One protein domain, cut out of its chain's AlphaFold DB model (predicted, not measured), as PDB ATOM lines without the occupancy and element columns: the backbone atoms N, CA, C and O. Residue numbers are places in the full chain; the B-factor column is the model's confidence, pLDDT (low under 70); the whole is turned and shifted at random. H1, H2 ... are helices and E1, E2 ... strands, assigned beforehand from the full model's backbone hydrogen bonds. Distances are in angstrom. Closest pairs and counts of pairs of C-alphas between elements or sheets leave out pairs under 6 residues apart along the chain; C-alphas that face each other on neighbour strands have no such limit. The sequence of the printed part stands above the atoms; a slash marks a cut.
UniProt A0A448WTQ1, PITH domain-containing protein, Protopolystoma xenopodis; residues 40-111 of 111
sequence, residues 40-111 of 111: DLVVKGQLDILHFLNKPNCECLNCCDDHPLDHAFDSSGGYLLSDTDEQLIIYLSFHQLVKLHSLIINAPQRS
ATOM      1  N   ASP A  40      82.843   0.329  83.602       54.62
ATOM      2  CA  ASP A  40      82.641   1.623  82.946       54.62
ATOM      3  C   ASP A  40      82.244   2.633  84.034       54.62
ATOM      4  O   ASP A  40      81.126   3.138  84.113       54.62
ATOM      5  N   LEU A  41      83.163   2.874  84.968       59.75
ATOM      6  CA  LEU A  41      83.000   3.816  86.046       59.75
ATOM      7  C   LEU A  41      83.082   5.182  85.396       59.75
ATOM      8  O   LEU A  41      84.158   5.717  85.130       59.75
ATOM      9  N   VAL A  42      81.900   5.733  85.140       65.62
ATOM     10  CA  VAL A  42      81.694   7.070  84.577       65.62
ATOM     11  C   VAL A  42      82.442   8.128  85.403       65.62
ATOM     12  O   VAL A  42      82.852   9.163  84.877       65.62
ATOM     13  N   VAL A  43      82.688   7.851  86.690       78.88
ATOM     14  CA  VAL A  43      83.380   8.744  87.621       78.88
ATOM     15  C   VAL A  43      84.758   8.189  87.995       78.88
ATOM     16  O   VAL A  43      84.887   7.223  88.747       78.88
ATOM     17  N   LYS A  44      85.811   8.851  87.500       78.75
ATOM     18  CA  LYS A  44      87.209   8.512  87.806       78.75
ATOM     19  C   LYS A  44      87.485   8.555  89.311       78.75
ATOM     20  O   LYS A  44      87.108   9.505  89.993       78.75
ATOM     21  N   GLY A  45      88.216   7.556  89.806       80.94
ATOM     22  CA  GLY A  45      88.663   7.485  91.201       80.94
ATOM     23  C   GLY A  45      87.599   7.013  92.196       80.94
ATOM     24  O   GLY A  45      87.904   6.909  93.380       80.94
ATOM     25  N   GLN A  46      86.384   6.714  91.733       83.62
ATOM     26  CA  GLN A  46      85.364   6.047  92.537       83.62
ATOM     27  C   GLN A  46      85.404   4.536  92.308       83.62
ATOM     28  O   GLN A  46      85.997   4.068  91.340       83.62
ATOM     29  N   LEU A  47      84.807   3.783  93.229       83.19
ATOM     30  CA  LEU A  47      84.699   2.327  93.178       83.19
ATOM     31  C   LEU A  47      83.236   1.943  92.946       83.19
ATOM     32  O   LEU A  47      82.346   2.581  93.508       83.19
ATOM     33  N   ASP A  48      82.995   0.883  92.175       85.06
ATOM     34  CA  ASP A  48      81.672   0.267  92.116       85.06
ATOM     35  C   ASP A  48      81.332  -0.385  93.464       85.06
ATOM     36  O   ASP A  48      82.036  -1.275  93.947       85.06
ATOM     37  N   ILE A  49      80.239   0.067  94.069       88.81
ATOM     38  CA  ILE A  49      79.775  -0.401  95.371       88.81
ATOM     39  C   ILE A  49      78.678  -1.470  95.282       88.81
ATOM     40  O   ILE A  49      78.227  -1.924  96.332       88.81
ATOM     41  N   LEU A  50      78.272  -1.914  94.081       88.38
ATOM     42  CA  LEU A  50      77.292  -3.000  93.907       88.38
ATOM     43  C   LEU A  50      77.699  -4.273  94.664       88.38
ATOM     44  O   LEU A  50      76.855  -4.964  95.226       88.38
ATOM     45  N   HIS A  51      79.002  -4.543  94.756       85.44
ATOM     46  CA  HIS A  51      79.561  -5.695  95.470       85.44
ATOM     47  C   HIS A  51      79.383  -5.616  96.995       85.44
ATOM     48  O   HIS A  51      79.528  -6.622  97.684       85.44
ATOM     49  N   PHE A  52      79.086  -4.432  97.536       91.62
ATOM     50  CA  PHE A  52      78.805  -4.243  98.958       91.62
ATOM     51  C   PHE A  52      77.315  -4.348  99.289       91.62
ATOM     52  O   PHE A  52      76.975  -4.294 100.472       91.62
ATOM     53  N   LEU A  53      76.432  -4.474  98.292       93.06
ATOM     54  CA  LEU A  53      75.003  -4.644  98.531       93.06
ATOM     55  C   LEU A  53      74.722  -5.973  99.226       93.06
ATOM     56  O   LEU A  53      75.211  -7.029  98.830       93.06
ATOM     57  N   ASN A  54      73.857  -5.908 100.226       94.69
ATOM     58  CA  ASN A  54      73.234  -7.063 100.839       94.69
ATOM     59  C   ASN A  54      71.933  -7.369 100.090       94.69
ATOM     60  O   ASN A  54      70.855  -7.020 100.567       94.69
ATOM     61  N   LYS A  55      72.059  -7.977  98.900       92.69
ATOM     62  CA  LYS A  55      70.935  -8.232  97.977       92.69
ATOM     63  C   LYS A  55      69.721  -8.903  98.643       92.69
ATOM     64  O   LYS A  55      68.624  -8.409  98.421       92.69
ATOM     65  N   PRO A  56      69.879  -9.930  99.509       93.81
ATOM     66  CA  PRO A  56      68.739 -10.552 100.195       93.81
ATOM     67  C   PRO A  56      67.919  -9.608 101.086       93.81
ATOM     68  O   PRO A  56      66.774  -9.915 101.388       93.81
ATOM     69  N   ASN A  57      68.505  -8.489 101.524       95.62
ATOM     70  CA  ASN A  57      67.847  -7.481 102.358       95.62
ATOM     71  C   ASN A  57      67.540  -6.193 101.574       95.62
ATOM     72  O   ASN A  57      67.279  -5.150 102.178       95.62
ATOM     73  N   CYS A  58      67.652  -6.226 100.247       96.38
ATOM     74  CA  CYS A  58      67.136  -5.174  99.388       96.38
ATOM     75  C   CYS A  58      65.674  -5.479  99.064       96.38
ATOM     76  O   CYS A  58      65.305  -6.632  98.861       96.38
ATOM     77  N   GLU A  59      64.855  -4.440  98.974       95.00
ATOM     78  CA  GLU A  59      63.431  -4.577  98.676       95.00
ATOM     79  C   GLU A  59      63.024  -3.565  97.609       95.00
ATOM     80  O   GLU A  59      63.608  -2.483  97.499       95.00
ATOM     81  N   CYS A  60      62.016  -3.915  96.815       94.69
ATOM     82  CA  CYS A  60      61.399  -3.010  95.857       94.69
ATOM     83  C   CYS A  60      59.880  -3.071  96.010       94.69
ATOM     84  O   CYS A  60      59.312  -4.157  96.083       94.69
ATOM     85  N   LEU A  61      59.231  -1.909  96.067       94.38
ATOM     86  CA  LEU A  61      57.775  -1.789  96.025       94.38
ATOM     87  C   LEU A  61      57.331  -1.363  94.625       94.38
ATOM     88  O   LEU A  61      58.037  -0.601  93.957       94.38
ATOM     89  N   ASN A  62      56.140  -1.826  94.231       92.62
ATOM     90  CA  ASN A  62      55.512  -1.627  92.917       92.62
ATOM     91  C   ASN A  62      56.265  -2.275  91.737       92.62
ATOM     92  O   ASN A  62      56.001  -1.943  90.580       92.62
ATOM     93  N   CYS A  63      57.207  -3.188  92.009       91.44
ATOM     94  CA  CYS A  63      57.900  -3.938  90.967       91.44
ATOM     95  C   CYS A  63      57.087  -5.130  90.468       91.44
ATOM     96  O   CYS A  63      56.381  -5.774  91.234       91.44
ATOM     97  N   CYS A  64      57.279  -5.450  89.193       92.31
ATOM     98  CA  CYS A  64      56.737  -6.642  88.563       92.31
ATOM     99  C   CYS A  64      57.476  -7.904  89.027       92.31
ATOM    100  O   CYS A  64      58.710  -7.938  89.008       92.31
ATOM    101  N   ASP A  65      56.733  -8.965  89.344       91.12
ATOM    102  CA  ASP A  65      57.299 -10.256  89.756       91.12
ATOM    103  C   ASP A  65      58.135 -10.926  88.647       91.12
ATOM    104  O   ASP A  65      59.130 -11.591  88.936       91.12
ATOM    105  N   ASP A  66      57.783 -10.712  87.372       93.25
ATOM    106  CA  ASP A  66      58.528 -11.240  86.215       93.25
ATOM    107  C   ASP A  66      59.822 -10.451  85.933       93.25
ATOM    108  O   ASP A  66      60.738 -10.925  85.250       93.25
ATOM    109  N   HIS A  67      59.913  -9.231  86.467       92.62
ATOM    110  CA  HIS A  67      61.020  -8.299  86.267       92.62
ATOM    111  C   HIS A  67      61.483  -7.696  87.610       92.62
ATOM    112  O   HIS A  67      61.385  -6.476  87.804       92.62
ATOM    113  N   PRO A  68      61.989  -8.536  88.538       93.50
ATOM    114  CA  PRO A  68      62.307  -8.150  89.909       93.50
ATOM    115  C   PRO A  68      63.561  -7.273  90.018       93.50
ATOM    116  O   PRO A  68      64.346  -7.116  89.078       93.50
ATOM    117  N   LEU A  69      63.789  -6.736  91.223       94.38
ATOM    118  CA  LEU A  69      64.930  -5.868  91.548       94.38
ATOM    119  C   LEU A  69      66.292  -6.506  91.242       94.38
ATOM    120  O   LEU A  69      67.214  -5.799  90.841       94.38
ATOM    121  N   ASP A  70      66.423  -7.826  91.381       92.44
ATOM    122  CA  ASP A  70      67.682  -8.531  91.120       92.44
ATOM    123  C   ASP A  70      68.201  -8.317  89.695       92.44
ATOM    124  O   ASP A  70      69.413  -8.208  89.490       92.44
ATOM    125  N   HIS A  71      67.294  -8.160  88.724       92.94
ATOM    126  CA  HIS A  71      67.652  -7.868  87.339       92.94
ATOM    127  C   HIS A  71      68.311  -6.491  87.170       92.94
ATOM    128  O   HIS A  71      69.054  -6.289  86.216       92.94
ATOM    129  N   ALA A  72      68.087  -5.539  88.084       91.44
ATOM    130  CA  ALA A  72      68.760  -4.236  88.051       91.44
ATOM    131  C   ALA A  72      70.219  -4.296  88.540       91.44
ATOM    132  O   ALA A  72      70.983  -3.363  88.295       91.44
ATOM    133  N   PHE A  73      70.611  -5.364  89.244       88.69
ATOM    134  CA  PHE A  73      71.972  -5.544  89.758       88.69
ATOM    135  C   PHE A  73      72.843  -6.445  88.884       88.69
ATOM    136  O   PHE A  73      74.029  -6.597  89.185       88.69
ATOM    137  N   ASP A  74      72.266  -7.092  87.872       82.94
ATOM    138  CA  ASP A  74      72.985  -8.006  86.995       82.94
ATOM    139  C   ASP A  74      73.336  -7.331  85.663       82.94
ATOM    140  O   ASP A  74      72.511  -6.698  85.008       82.94
ATOM    141  N   SER A  75      74.588  -7.485  85.245       73.31
ATOM    142  CA  SER A  75      75.074  -7.062  83.933       73.31
ATOM    143  C   SER A  75      74.779  -8.079  82.823       73.31
ATOM    144  O   SER A  75      74.995  -7.773  81.653       73.31
ATOM    145  N   SER A  76      74.345  -9.297  83.170       74.94
ATOM    146  CA  SER A  76      74.140 -10.407  82.228       74.94
ATOM    147  C   SER A  76      72.827 -10.326  81.433       74.94
ATOM    148  O   SER A  76      72.671 -11.030  80.434       74.94
ATOM    149  N   GLY A  77      71.922  -9.421  81.816       72.94
ATOM    150  CA  GLY A  77      70.658  -9.160  81.130       72.94
ATOM    151  C   GLY A  77      69.483  -9.051  82.098       72.94
ATOM    152  O   GLY A  77      69.559  -9.472  83.246       72.94
ATOM    153  N   GLY A  78      68.385  -8.469  81.614       86.56
ATOM    154  CA  GLY A  78      67.192  -8.188  82.411       86.56
ATOM    155  C   GLY A  78      66.984  -6.696  82.655       86.56
ATOM    156  O   GLY A  78      67.814  -5.856  82.314       86.56
ATOM    157  N   TYR A  79      65.816  -6.364  83.188       91.81
ATOM    158  CA  TYR A  79      65.464  -5.018  83.619       91.81
ATOM    159  C   TYR A  79      64.461  -5.116  84.764       91.81
ATOM    160  O   TYR A  79      63.700  -6.084  84.839       91.81
ATOM    161  N   LEU A  80      64.485  -4.114  85.640       93.06
ATOM    162  CA  LEU A  80      63.451  -3.885  86.641       93.06
ATOM    163  C   LEU A  80      62.275  -3.172  85.972       93.06
ATOM    164  O   LEU A  80      62.477  -2.162  85.293       93.06
ATOM    165  N   LEU A  81      61.066  -3.687  86.171       92.25
ATOM    166  CA  LEU A  81      59.841  -3.107  85.627       92.25
ATOM    167  C   LEU A  81      58.885  -2.730  86.754       92.25
ATOM    168  O   LEU A  81      58.751  -3.458  87.734       92.25
ATOM    169  N   SER A  82      58.198  -1.606  86.577       91.75
ATOM    170  CA  SER A  82      57.035  -1.244  87.383       91.75
ATOM    171  C   SER A  82      55.777  -1.815  86.734       91.75
ATOM    172  O   SER A  82      55.581  -1.576  85.541       91.75
ATOM    173  N   ASP A  83      54.943  -2.550  87.476       85.69
ATOM    174  CA  ASP A  83      53.644  -3.039  86.963       85.69
ATOM    175  C   ASP A  83      52.421  -2.429  87.649       85.69
ATOM    176  O   ASP A  83      51.323  -2.478  87.096       85.69
ATOM    177  N   THR A  84      52.611  -1.855  88.839       75.62
ATOM    178  CA  THR A  84      51.493  -1.437  89.685       75.62
ATOM    179  C   THR A  84      51.202   0.048  89.495       75.62
ATOM    180  O   THR A  84      50.058   0.430  89.272       75.62
ATOM    181  N   ASP A  85      52.250   0.877  89.529       80.06
ATOM    182  CA  ASP A  85      52.191   2.337  89.421       80.06
ATOM    183  C   ASP A  85      53.355   2.876  88.573       80.06
ATOM    184  O   ASP A  85      54.270   2.157  88.183       80.06
ATOM    185  N   GLU A  86      53.372   4.179  88.309       81.88
ATOM    186  CA  GLU A  86      54.487   4.882  87.650       81.88
ATOM    187  C   GLU A  86      55.702   5.134  88.566       81.88
ATOM    188  O   GLU A  86      56.725   5.655  88.116       81.88
ATOM    189  N   GLN A  87      55.600   4.775  89.851       87.50
ATOM    190  CA  GLN A  87      56.629   5.000  90.866       87.50
ATOM    191  C   GLN A  87      57.127   3.678  91.450       87.50
ATOM    192  O   GLN A  87      56.341   2.900  91.985       87.50
ATOM    193  N   LEU A  88      58.449   3.484  91.423       91.00
ATOM    194  CA  LEU A  88      59.153   2.404  92.116       91.00
ATOM    195  C   LEU A  88      59.814   2.946  93.386       91.00
ATOM    196  O   LEU A  88      60.460   3.996  93.350       91.00
ATOM    197  N   ILE A  89      59.709   2.208  94.492       93.75
ATOM    198  CA  ILE A  89      60.443   2.514  95.730       93.75
ATOM    199  C   ILE A  89      61.469   1.414  95.952       93.75
ATOM    200  O   ILE A  89      61.100   0.267  96.177       93.75
ATOM    201  N   ILE A  90      62.753   1.771  95.912       94.81
ATOM    202  CA  ILE A  90      63.863   0.823  96.038       94.81
ATOM    203  C   ILE A  90      64.583   1.063  97.364       94.81
ATOM    204  O   ILE A  90      65.126   2.143  97.606       94.81
ATOM    205  N   TYR A  91      64.623   0.034  98.206       96.12
ATOM    206  CA  TYR A  91      65.403  -0.007  99.434       96.12
ATOM    207  C   TYR A  91      66.684  -0.817  99.210       96.12
ATOM    208  O   TYR A  91      66.635  -2.002  98.888       96.12
ATOM    209  N   LEU A  92      67.843  -0.173  99.390       95.56
ATOM    210  CA  LEU A  92      69.157  -0.797  99.225       95.56
ATOM    211  C   LEU A  92      69.866  -0.932 100.572       95.56
ATOM    212  O   LEU A  92      70.181   0.068 101.222       95.56
ATOM    213  N   SER A  93      70.178  -2.168 100.959       96.06
ATOM    214  CA  SER A  93      70.992  -2.473 102.135       96.06
ATOM    215  C   SER A  93      72.436  -2.768 101.728       96.06
ATOM    216  O   SER A  93      72.681  -3.425 100.722       96.06
ATOM    217  N   PHE A  94      73.406  -2.365 102.552       95.44
ATOM    218  CA  PHE A  94      74.830  -2.658 102.348       95.44
ATOM    219  C   PHE A  94      75.385  -3.491 103.508       95.44
ATOM    220  O   PHE A  94      75.004  -3.289 104.659       95.44
ATOM    221  N   HIS A  95      76.308  -4.412 103.224       91.75
ATOM    222  CA  HIS A  95      76.991  -5.217 104.246       91.75
ATOM    223  C   HIS A  95      77.953  -4.403 105.120       91.75
ATOM    224  O   HIS A  95      78.318  -4.828 106.214       91.75
ATOM    225  N   GLN A  96      78.383  -3.241 104.634       91.44
ATOM    226  CA  GLN A  96      79.312  -2.358 105.319       91.44
ATOM    227  C   GLN A  96      78.917  -0.900 105.111       91.44
ATOM    228  O   GLN A  96      78.173  -0.560 104.191       91.44
ATOM    229  N   LEU A  97      79.461  -0.026 105.953       92.62
ATOM    230  CA  LEU A  97      79.249   1.405 105.821       92.62
ATOM    231  C   LEU A  97      79.954   1.916 104.555       92.62
ATOM    232  O   LEU A  97      81.164   1.751 104.398       92.62
ATOM    233  N   VAL A  98      79.198   2.547 103.659       91.00
ATOM    234  CA  VAL A  98      79.700   3.121 102.403       91.00
ATOM    235  C   VAL A  98      79.358   4.605 102.319       91.00
ATOM    236  O   VAL A  98      78.432   5.083 102.972       91.00
ATOM    237  N   LYS A  99      80.108   5.351 101.503       91.88
ATOM    238  CA  LYS A  99      79.768   6.729 101.134       91.88
ATOM    239  C   LYS A  99      79.266   6.737  99.699       91.88
ATOM    240  O   LYS A  99      80.020   6.418  98.784       91.88
ATOM    241  N   LEU A 100      78.005   7.108  99.516       91.19
ATOM    242  CA  LEU A 100      77.413   7.280  98.194       91.19
ATOM    243  C   LEU A 100      77.899   8.601  97.591       91.19
ATOM    244  O   LEU A 100      77.635   9.666  98.141       91.19
ATOM    245  N   HIS A 101      78.633   8.520  96.482       92.50
ATOM    246  CA  HIS A 101      79.105   9.689  95.732       92.50
ATOM    247  C   HIS A 101      78.276   9.928  94.467       92.50
ATOM    248  O   HIS A 101      77.963  11.062  94.111       92.50
ATOM    249  N   SER A 102      77.939   8.857  93.753       91.00
ATOM    250  CA  SER A 102      77.205   8.925  92.493       91.00
ATOM    251  C   SER A 102      76.298   7.717  92.351       91.00
ATOM    252  O   SER A 102      76.598   6.648  92.881       91.00
ATOM    253  N   LEU A 103      75.203   7.912  91.623       89.94
ATOM    254  CA  LEU A 103      74.256   6.875  91.254       89.94
ATOM    255  C   LEU A 103      74.188   6.820  89.728       89.94
ATOM    256  O   LEU A 103      74.093   7.862  89.079       89.94
ATOM    257  N   ILE A 104      74.255   5.614  89.174       88.31
ATOM    258  CA  ILE A 104      74.117   5.366  87.740       88.31
ATOM    259  C   ILE A 104      72.857   4.529  87.564       88.31
ATOM    260  O   ILE A 104      72.738   3.466  88.168       88.31
ATOM    261  N   ILE A 105      71.922   5.021  86.756       88.81
ATOM    262  CA  ILE A 105      70.692   4.312  86.408       88.81
ATOM    263  C   ILE A 105      70.686   4.167  84.894       88.81
ATOM    264  O   ILE A 105      70.653   5.165  84.173       88.81
ATOM    265  N   ASN A 106      70.735   2.924  84.429       88.56
ATOM    266  CA  ASN A 106      70.617   2.588  83.018       88.56
ATOM    267  C   ASN A 106      69.218   2.030  82.770       88.56
ATOM    268  O   ASN A 106      68.710   1.254  83.577       88.56
ATOM    269  N   ALA A 107      68.605   2.418  81.656       87.44
ATOM    270  CA  ALA A 107      67.290   1.940  81.254       87.44
ATOM    271  C   ALA A 107      67.350   1.402  79.817       87.44
ATOM    272  O   ALA A 107      68.129   1.923  79.009       87.44
ATOM    273  N   PRO A 108      66.544   0.380  79.477       87.44
ATOM    274  CA  PRO A 108      66.419  -0.072  78.099       87.44
ATOM    275  C   PRO A 108      65.923   1.071  77.205       87.44
ATOM    276  O   PRO A 108      65.184   1.955  77.646       87.44
ATOM    277  N   GLN A 109      66.330   1.063  75.933       85.44
ATOM    278  CA  GLN A 109      65.782   2.024  74.980       85.44
ATOM    279  C   GLN A 109      64.291   1.761  74.780       85.44
ATOM    280  O   GLN A 109      63.861   0.614  74.666       85.44
ATOM    281  N   ARG A 110      63.510   2.840  74.742       71.62
ATOM    282  CA  ARG A 110      62.075   2.776  74.474       71.62
ATOM    283  C   ARG A 110      61.872   2.257  73.046       71.62
ATOM    284  O   ARG A 110      62.350   2.898  72.112       71.62
ATOM    285  N   SER A 111      61.216   1.106  72.905       56.66
ATOM    286  CA  SER A 111      60.752   0.572  71.616       56.66
ATOM    287  C   SER A 111      59.622   1.412  71.038       56.66
ATOM    288  O   SER A 111      58.748   1.804  71.851       56.66
TER     289      SER A 111
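What this domain is: This is residues 40 to 111 of the 111 residues of the protein "PITH domain-containing protein" of Protopolystoma xenopodis (UniProt A0A448WTQ1). Little regular structure: a loop-built domain in which two very short strands, E1 and E2, pair side by side, with one short turn of helix, H1, near E1 and long loops making the rest. The 72 printed residues hold E1, H1 and E2 in that order, a mixed class with 10 residues in named elements. The two-stranded sheet, E1 - E2, is antiparallel. The whole is only just compact, close to loose, with a radius of gyration of the C-alphas of 13.2 A and spans of 36 by 29 by 22 A.

How they stand to each other: E1, residues 59 to 61, and E2, residues 89 to 91, are antiparallel at 169 degrees; N 59 and O 91 are 3.0 A apart and N 91 and O 59 2.8 A, within hydrogen-bond range. The closest C-alphas of E1 and H1, residues 69 to 72, are those of Cys 60 and Leu 69, 6.3 A apart. H1 is too short for an O i to N i+4 pair; its one O i to N i+3 pair is within range.

Where its parts are: E1 begins at C-alpha 59 (63.431, -4.577, 98.676) and measures 6.8 A, H1 5.4 A, and E2 6.7 A, ending at C-alpha 91 (65.403, -0.007, 99.434).

The domain as a whole: The farthest C-alphas, of Leu 97 and Ser 111, are 38.9 A apart. The printed part has no cut. The link from H1 to E2 is long. Residues 40 to 42 and 111 are under pLDDT 70.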